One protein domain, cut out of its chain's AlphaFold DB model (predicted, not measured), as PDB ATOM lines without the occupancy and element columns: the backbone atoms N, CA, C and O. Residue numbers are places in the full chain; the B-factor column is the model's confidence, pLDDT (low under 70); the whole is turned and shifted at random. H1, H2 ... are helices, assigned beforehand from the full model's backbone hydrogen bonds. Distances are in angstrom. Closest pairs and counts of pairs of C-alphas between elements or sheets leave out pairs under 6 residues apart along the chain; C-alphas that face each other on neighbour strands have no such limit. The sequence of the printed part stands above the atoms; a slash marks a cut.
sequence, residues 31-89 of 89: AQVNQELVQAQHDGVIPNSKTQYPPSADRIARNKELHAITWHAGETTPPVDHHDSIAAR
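Overview. This is residues 31 to 89 of the 89 residues of an uncharacterized protein of Burkholderia sp. WP9 (UniProt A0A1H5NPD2). Two longer helices make a rough T: H2 is the crossbar, and H1 stands on it with its last residues, 41 and 42, meeting H2 partway along. The short H3 packs across H1 at residues 38 to 42, on one side of the T, while residues 43 to 56 loop out on the other side before leading into H2. The printed part has 59 residues, with three named helices in the order H1, H2, H3 and no named strand; its class is all helix. It is compact, with a radius of gyration of the C-alphas of 11.3 A, and flat, spanning 30 by 29 by 14 A.

Arrangement. H2, residues 57 to 71, is the longest helix. H1, residues 31 to 42, touches residues 64 to 68 of H2 with residues 41 to 42 alone; their closest C-alphas, those of His 42 and Lys 64, are 6.2 A apart. Their lines are about perpendicular, at 78 degrees. H3, residues 82 to 87, touches residues 38 to 42 of H1, about perpendicular at 82 degrees; the closest C-alphas, those of Val 38 and Asp 84, are 6.1 A apart. H2 and H3 only just touch, with 3 pairs of C-alphas within 8 A, the closest being Trp 71 and His 83 at 6.2 A. They run opposite ways at a steep tilt of 68 degrees, only just short of about perpendicular. The helix packing is mostly crossed, with no pair at a shallow tilt. In H1, H2 and H3 every O i to N i+4 pair is within hydrogen-bond range.

Along the chain. H2 measures 21.0 A from C-alpha 57 at (-39.582, 22.707, -13.326) to C-alpha 71. H1 measures 16.7 A and begins at C-alpha 31, (-62.770, 15.937, 0.847). H3 measures 8.8 A and ends at C-alpha 87, (-53.666, 7.103, -8.115).

Size, cuts and confidence. The C-alphas farthest apart, those of Thr 51 and Gly 74, are 31.9 A apart. The printed part has no cut. H1 to H2 is a long link of 14 residues; H2 to H3 is a short link of 10. The mean pLDDT of the printed part is 89.2, and no printed residue is under 70.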
ATOM      1  N   ALA A  31     -62.416  16.205   2.238       91.69
ATOM      2  CA  ALA A  31     -62.770  15.937   0.847       91.69
ATOM      3  C   ALA A  31     -62.141  16.961  -0.111       91.69
ATOM      4  O   ALA A  31     -61.538  16.569  -1.103       91.69
ATOM      5  N   GLN A  32     -62.208  18.252   0.225       92.19
ATOM      6  CA  GLN A  32     -61.586  19.315  -0.569       92.19
ATOM      7  C   GLN A  32     -60.058  19.202  -0.583       92.19
ATOM      8  O   GLN A  32     -59.448  19.326  -1.638       92.19
ATOM      9  N   VAL A  33     -59.430  18.912   0.562       93.38
ATOM     10  CA  VAL A  33     -57.971  18.709   0.623       93.38
ATOM     11  C   VAL A  33     -57.549  17.532  -0.253       93.38
ATOM     12  O   VAL A  33     -56.580  17.638  -0.996       93.38
ATOM     13  N   ASN A  34     -58.293  16.427  -0.216       93.06
ATOM     14  CA  ASN A  34     -57.995  15.272  -1.057       93.06
ATOM     15  C   ASN A  34     -58.131  15.599  -2.549       93.06
ATOM     16  O   ASN A  34     -57.278  15.192  -3.326       93.06
ATOM     17  N   GLN A  35     -59.153  16.361  -2.948       93.56
ATOM     18  CA  GLN A  35     -59.305  16.806  -4.338       93.56
ATOM     19  C   GLN A  35     -58.117  17.655  -4.801       93.56
ATOM     20  O   GLN A  35     -57.617  17.470  -5.906       93.56
ATOM     21  N   GLU A  36     -57.618  18.544  -3.946       93.56
ATOM     22  CA  GLU A  36     -56.433  19.346  -4.257       93.56
ATOM     23  C   GLU A  36     -55.160  18.509  -4.344       93.56
ATOM     24  O   GLU A  36     -54.313  18.778  -5.189       93.56
ATOM     25  N   LEU A  37     -55.018  17.487  -3.499       93.75
ATOM     26  CA  LEU A  37     -53.883  16.569  -3.571       93.75
ATOM     27  C   LEU A  37     -53.919  15.718  -4.843       93.75
ATOM     28  O   LEU A  37     -52.875  15.541  -5.465       93.75
ATOM     29  N   VAL A  38     -55.101  15.250  -5.259       94.19
ATOM     30  CA  VAL A  38     -55.298  14.563  -6.547       94.19
ATOM     31  C   VAL A  38     -54.859  15.472  -7.696       94.19
ATOM     32  O   VAL A  38     -54.044  15.070  -8.524       94.19
ATOM     33  N   GLN A  39     -55.319  16.726  -7.696       94.31
ATOM     34  CA  GLN A  39     -54.924  17.715  -8.698       94.31
ATOM     35  C   GLN A  39     -53.408  17.962  -8.689       94.31
ATOM     36  O   GLN A  39     -52.761  17.945  -9.731       94.31
ATOM     37  N   ALA A  40     -52.815  18.144  -7.509       93.69
ATOM     38  CA  ALA A  40     -51.386  18.391  -7.362       93.69
ATOM     39  C   ALA A  40     -50.525  17.202  -7.823       93.69
ATOM     40  O   ALA A  40     -49.428  17.395  -8.356       93.69
ATOM     41  N   GLN A  41     -51.007  15.974  -7.618       92.56
ATOM     42  CA  GLN A  41     -50.353  14.760  -8.098       92.56
ATOM     43  C   GLN A  41     -50.394  14.689  -9.627       92.56
ATOM     44  O   GLN A  41     -49.350  14.479 -10.244       92.56
ATOM     45  N   HIS A  42     -51.561  14.942 -10.224       94.69
ATOM     46  CA  HIS A  42     -51.730  15.031 -11.675       94.69
ATOM     47  C   HIS A  42     -50.824  16.110 -12.295       94.69
ATOM     48  O   HIS A  42     -50.161  15.888 -13.310       94.69
ATOM     49  N   ASP A  43     -50.726  17.273 -11.650       93.88
ATOM     50  CA  ASP A  43     -49.894  18.383 -12.120       93.88
ATOM     51  C   ASP A  43     -48.391  18.151 -11.893       93.88
ATOM     52  O   ASP A  43     -47.565  18.942 -12.349       93.88
ATOM     53  N   GLY A  44     -48.013  17.069 -11.205       93.38
ATOM     54  CA  GLY A  44     -46.624  16.691 -10.949       93.38
ATOM     55  C   GLY A  44     -45.924  17.540  -9.883       93.38
ATOM     56  O   GLY A  44     -44.703  17.449  -9.730       93.38
ATOM     57  N   VAL A  45     -46.663  18.360  -9.129       94.50
ATOM     58  CA  VAL A  45     -46.092  19.304  -8.150       94.50
ATOM     59  C   VAL A  45     -45.865  18.687  -6.769       94.50
ATOM     60  O   VAL A  45     -45.241  19.318  -5.919       94.50
ATOM     61  N   ILE A  46     -46.326  17.454  -6.535       91.44
ATOM     62  CA  ILE A  46     -46.030  16.707  -5.307       91.44
ATOM     63  C   ILE A  46     -44.586  16.174  -5.365       91.44
ATOM     64  O   ILE A  46     -44.266  15.344  -6.222       91.44
ATOM     65  N   PRO A  47     -43.680  16.618  -4.471       88.44
ATOM     66  CA  PRO A  47     -42.328  16.085  -4.417       88.44
ATOM     67  C   PRO A  47     -42.300  14.725  -3.708       88.44
ATOM     68  O   PRO A  47     -42.844  14.561  -2.619       88.44
ATOM     69  N   ASN A  48     -41.566  13.762  -4.267       83.31
ATOM     70  CA  ASN A  48     -41.413  12.418  -3.691       83.31
ATOM     71  C   ASN A  48     -40.614  12.402  -2.370       83.31
ATOM     72  O   ASN A  48     -40.628  11.407  -1.651       83.31
ATOM     73  N   SER A  49     -39.874  13.474  -2.061       87.00
ATOM     74  CA  SER A  49     -39.054  13.593  -0.852       87.00
ATOM     75  C   SER A  49     -39.160  14.986  -0.239       87.00
ATOM     76  O   SER A  49     -39.204  15.994  -0.946       87.00
ATOM     77  N   LYS A  50     -39.096  15.048   1.096       87.56
ATOM     78  CA  LYS A  50     -39.141  16.294   1.880       87.56
ATOM     79  C   LYS A  50     -37.980  17.246   1.574       87.56
ATOM     80  O   LYS A  50     -38.117  18.446   1.766       87.56
ATOM     81  N   THR A  51     -36.846  16.728   1.101       90.50
ATOM     82  CA  THR A  51     -35.663  17.536   0.753       90.50
ATOM     83  C   THR A  51     -35.760  18.193  -0.621       90.50
ATOM     84  O   THR A  51     -34.864  18.929  -1.013       90.50
ATOM     85  N   GLN A  52     -36.821  17.905  -1.375       85.75
ATOM     86  CA  GLN A  52     -36.969  18.308  -2.775       85.75
ATOM     87  C   GLN A  52     -38.089  19.329  -2.940       85.75
ATOM     88  O   GLN A  52     -38.746  19.387  -3.977       85.75
ATOM     89  N   TYR A  53     -38.283  20.125  -1.887       85.56
ATOM     90  CA  TYR A  53     -39.200  21.244  -1.858       85.56
ATOM     91  C   TYR A  53     -38.426  22.575  -1.884       85.56
ATOM     92  O   TYR A  53     -37.507  22.745  -1.079       85.56
ATOM     93  N   PRO A  54     -38.820  23.536  -2.738       89.25
ATOM     94  CA  PRO A  54     -39.830  23.408  -3.793       89.25
ATOM     95  C   PRO A  54     -39.318  22.567  -4.985       89.25
ATOM     96  O   PRO A  54     -38.115  22.569  -5.263       89.25
ATOM     97  N   PRO A  55     -40.195  21.836  -5.700       90.88
ATOM     98  CA  PRO A  55     -39.789  21.061  -6.871       90.88
ATOM     99  C   PRO A  55     -39.340  21.983  -8.014       90.88
ATOM    100  O   PRO A  55     -39.967  23.006  -8.284       90.88
ATOM    101  N   SER A  56     -38.260  21.617  -8.712       93.44
ATOM    102  CA  SER A  56     -37.832  22.331  -9.922       93.44
ATOM    103  C   SER A  56     -38.742  22.013 -11.114       93.44
ATOM    104  O   SER A  56     -39.386  20.963 -11.147       93.44
ATOM    105  N   ALA A  57     -38.756  22.883 -12.127       94.56
ATOM    106  CA  ALA A  57     -39.582  22.707 -13.326       94.56
ATOM    107  C   ALA A  57     -39.335  21.359 -14.031       94.56
ATOM    108  O   ALA A  57     -40.290  20.657 -14.359       94.56
ATOM    109  N   ASP A  58     -38.074  20.935 -14.165       94.44
ATOM    110  CA  ASP A  58     -37.728  19.633 -14.757       94.44
ATOM    111  C   ASP A  58     -38.284  18.452 -13.956       94.44
ATOM    112  O   ASP A  58     -38.564  17.384 -14.501       94.44
ATOM    113  N   ARG A  59     -38.425  18.604 -12.633       93.19
ATOM    114  CA  ARG A  59     -39.062  17.578 -11.803       93.19
ATOM    115  C   ARG A  59     -40.560  17.555 -11.982       93.19
ATOM    116  O   ARG A  59     -41.096  16.462 -12.080       93.19
ATOM    117  N   ILE A  60     -41.197  18.718 -12.042       94.56
ATOM    118  CA  ILE A  60     -42.638  18.813 -12.287       94.56
ATOM    119  C   ILE A  60     -42.969  18.145 -13.628       94.56
ATOM    120  O   ILE A  60     -43.832  17.274 -13.676       94.56
ATOM    121  N   ALA A  61     -42.211  18.460 -14.686       93.88
ATOM    122  CA  ALA A  61     -42.378  17.851 -16.005       93.88
ATOM    123  C   ALA A  61     -42.216  16.323 -15.965       93.88
ATOM    124  O   ALA A  61     -43.095  15.600 -16.428       93.88
ATOM    125  N   ARG A  62     -41.141  15.826 -15.336       93.56
ATOM    126  CA  ARG A  62     -40.910  14.381 -15.176       93.56
ATOM    127  C   ARG A  62     -42.017  13.697 -14.376       93.56
ATOM    128  O   ARG A  62     -42.454  12.617 -14.745       93.56
ATOM    129  N   ASN A  63     -42.449  14.292 -13.268       93.31
ATOM    130  CA  ASN A  63     -43.489  13.726 -12.414       93.31
ATOM    131  C   ASN A  63     -44.821  13.635 -13.167       93.31
ATOM    132  O   ASN A  63     -45.487  12.607 -13.092       93.31
ATOM    133  N   LYS A  64     -45.163  14.676 -13.935       92.69
ATOM    134  CA  LYS A  64     -46.342  14.693 -14.802       92.69
ATOM    135  C   LYS A  64     -46.267  13.627 -15.898       92.69
ATOM    136  O   LYS A  64     -47.249  12.938 -16.141       92.69
ATOM    137  N   GLU A  65     -45.107  13.451 -16.526       92.50
ATOM    138  CA  GLU A  65     -44.895  12.408 -17.535       92.50
ATOM    139  C   GLU A  65     -45.024  10.999 -16.940       92.50
ATOM    140  O   GLU A  65     -45.740  10.164 -17.483       92.50
ATOM    141  N   LEU A  66     -44.404  10.744 -15.785       92.00
ATOM    142  CA  LEU A  66     -44.540   9.465 -15.080       92.00
ATOM    143  C   LEU A  66     -45.992   9.179 -14.686       92.00
ATOM    144  O   LEU A  66     -46.452   8.043 -14.814       92.00
ATOM    145  N   HIS A  67     -46.712  10.203 -14.224       92.06
ATOM    146  CA  HIS A  67     -48.131  10.104 -13.902       92.06
ATOM    147  C   HIS A  67     -48.954   9.731 -15.140       92.06
ATOM    148  O   HIS A  67     -49.700   8.754 -15.103       92.06
ATOM    149  N   ALA A  68     -48.740  10.429 -16.258       91.56
ATOM    150  CA  ALA A  68     -49.417  10.148 -17.520       91.56
ATOM    151  C   ALA A  68     -49.103   8.741 -18.058       91.56
ATOM    152  O   ALA A  68     -50.012   8.019 -18.440       91.56
ATOM    153  N   ILE A  69     -47.845   8.291 -18.023       91.06
ATOM    154  CA  ILE A  69     -47.474   6.936 -18.470       91.06
ATOM    155  C   ILE A  69     -48.162   5.857 -17.622       91.06
ATOM    156  O   ILE A  69     -48.553   4.816 -18.146       91.06
ATOM    157  N   THR A  70     -48.294   6.093 -16.316       90.75
ATOM    158  CA  THR A  70     -48.829   5.098 -15.376       90.75
ATOM    159  C   THR A  70     -50.352   5.003 -15.440       90.75
ATOM    160  O   THR A  70     -50.891   3.900 -15.380       90.75
ATOM    161  N   TRP A  71     -51.041   6.142 -15.553       89.94
ATOM    162  CA  TRP A  71     -52.498   6.222 -15.403       89.94
ATOM    163  C   TRP A  71     -53.244   6.544 -16.700       89.94
ATOM    164  O   TRP A  71     -54.403   6.170 -16.827       89.94
ATOM    165  N   HIS A  72     -52.563   7.152 -17.673       88.62
ATOM    166  CA  HIS A  72     -53.135   7.726 -18.898       88.62
ATOM    167  C   HIS A  72     -52.359   7.281 -20.150       88.62
ATOM    168  O   HIS A  72     -51.969   8.082 -21.006       88.62
ATOM    169  N   ALA A  73     -52.046   5.986 -20.233       83.69
ATOM    170  CA  ALA A  73     -51.193   5.450 -21.289       83.69
ATOM    171  C   ALA A  73     -51.769   5.737 -22.690       83.69
ATOM    172  O   ALA A  73     -52.855   5.281 -23.038       83.69
ATOM    173  N   GLY A  74     -51.000   6.453 -23.517       79.75
ATOM    174  CA  GLY A  74     -51.389   6.818 -24.884       79.75
ATOM    175  C   GLY A  74     -52.047   8.194 -25.024       79.75
ATOM    176  O   GLY A  74     -52.280   8.626 -26.151       79.75
ATOM    177  N   GLU A  75     -52.284   8.911 -23.922       79.81
ATOM    178  CA  GLU A  75     -52.844  10.264 -23.934       79.81
ATOM    179  C   GLU A  75     -51.758  11.327 -23.724       79.81
ATOM    180  O   GLU A  75     -50.903  11.221 -22.847       79.81
ATOM    181  N   THR A  76     -51.771  12.383 -24.541       73.69
ATOM    182  CA  THR A  76     -50.745  13.443 -24.497       73.69
ATOM    183  C   THR A  76     -51.026  14.521 -23.453       73.69
ATOM    184  O   THR A  76     -50.106  15.157 -22.945       73.69
ATOM    185  N   THR A  77     -52.301  14.753 -23.147       77.12
ATOM    186  CA  THR A  77     -52.774  15.743 -22.168       77.12
ATOM    187  C   THR A  77     -54.067  15.225 -21.546       77.12
ATOM    188  O   THR A  77     -55.145  15.689 -21.932       77.12
ATOM    189  N   PRO A  78     -53.968  14.231 -20.652       82.75
ATOM    190  CA  PRO A  78     -55.140  13.668 -20.004       82.75
ATOM    191  C   PRO A  78     -55.848  14.730 -19.146       82.75
ATOM    192  O   PRO A  78     -55.179  15.591 -18.557       82.75
ATOM    193  N   PRO A  79     -57.191  14.742 -19.117       86.12
ATOM    194  CA  PRO A  79     -57.944  15.525 -18.150       86.12
ATOM    195  C   PRO A  79     -57.839  14.893 -16.757       86.12
ATOM    196  O   PRO A  79     -57.581  13.701 -16.630       86.12
ATOM    197  N   VAL A  80     -58.121  15.679 -15.714       87.81
ATOM    198  CA  VAL A  80     -58.258  15.108 -14.369       87.81
ATOM    199  C   VAL A  80     -59.535  14.279 -14.292       87.81
ATOM    200  O   VAL A  80     -60.628  14.814 -14.504       87.81
ATOM    201  N   ASP A  81     -59.413  12.992 -13.987       88.94
ATOM    202  CA  ASP A  81     -60.510  12.031 -14.041       88.94
ATOM    203  C   ASP A  81     -60.504  11.010 -12.883       88.94
ATOM    204  O   ASP A  81     -59.905  11.202 -11.819       88.94
ATOM    205  N   HIS A  82     -61.267   9.923 -13.039       88.62
ATOM    206  CA  HIS A  82     -61.371   8.896 -12.008       88.62
ATOM    207  C   HIS A  82     -60.049   8.150 -11.764       88.62
ATOM    208  O   HIS A  82     -59.792   7.757 -10.621       88.62
ATOM    209  N   HIS A  83     -59.196   7.988 -12.776       87.62
ATOM    210  CA  HIS A  83     -57.901   7.326 -12.640       87.62
ATOM    211  C   HIS A  83     -56.991   8.080 -11.662       87.62
ATOM    212  O   HIS A  83     -56.340   7.445 -10.831       87.62
ATOM    213  N   ASP A  84     -57.052   9.414 -11.627       88.88
ATOM    214  CA  ASP A  84     -56.269  10.222 -10.679       88.88
ATOM    215  C   ASP A  84     -56.724  10.038  -9.223       88.88
ATOM    216  O   ASP A  84     -55.917  10.058  -8.291       88.88
ATOM    217  N   SER A  85     -58.022   9.803  -9.008       87.12
ATOM    218  CA  SER A  85     -58.553   9.524  -7.668       87.12
ATOM    219  C   SER A  85     -58.101   8.165  -7.121       87.12
ATOM    220  O   SER A  85     -57.960   8.006  -5.908       87.12
ATOM    221  N   ILE A  86     -57.851   7.196  -8.010       84.81
ATOM    222  CA  ILE A  86     -57.287   5.886  -7.665       84.81
ATOM    223  C   ILE A  86     -55.779   6.020  -7.425       84.81
ATOM    224  O   ILE A  86     -55.264   5.436  -6.476       84.81
ATOM    225  N   ALA A  87     -55.095   6.830  -8.238       80.12
ATOM    226  CA  ALA A  87     -53.666   7.103  -8.115       80.12
ATOM    227  C   ALA A  87     -53.272   7.749  -6.779       80.12
ATOM    228  O   ALA A  87     -52.174   7.516  -6.278       80.12
ATOM    229  N   ALA A  88     -54.159   8.567  -6.207       78.00
ATOM    230  CA  ALA A  88     -53.915   9.301  -4.967       78.00
ATOM    231  C   ALA A  88     -54.223   8.509  -3.678       78.00
ATOM    232  O   ALA A  88     -54.191   9.096  -2.592       78.00
ATOM    233  N   ARG A  89     -54.575   7.220  -3.781       71.62
ATOM    234  CA  ARG A  89     -54.988   6.371  -2.654       71.62
ATOM    235  C   ARG A  89     -53.838   5.551  -2.080       71.62
ATOM    236  O   ARG A  89     -53.809   5.428  -0.835       71.62
TER     237      ARG A  89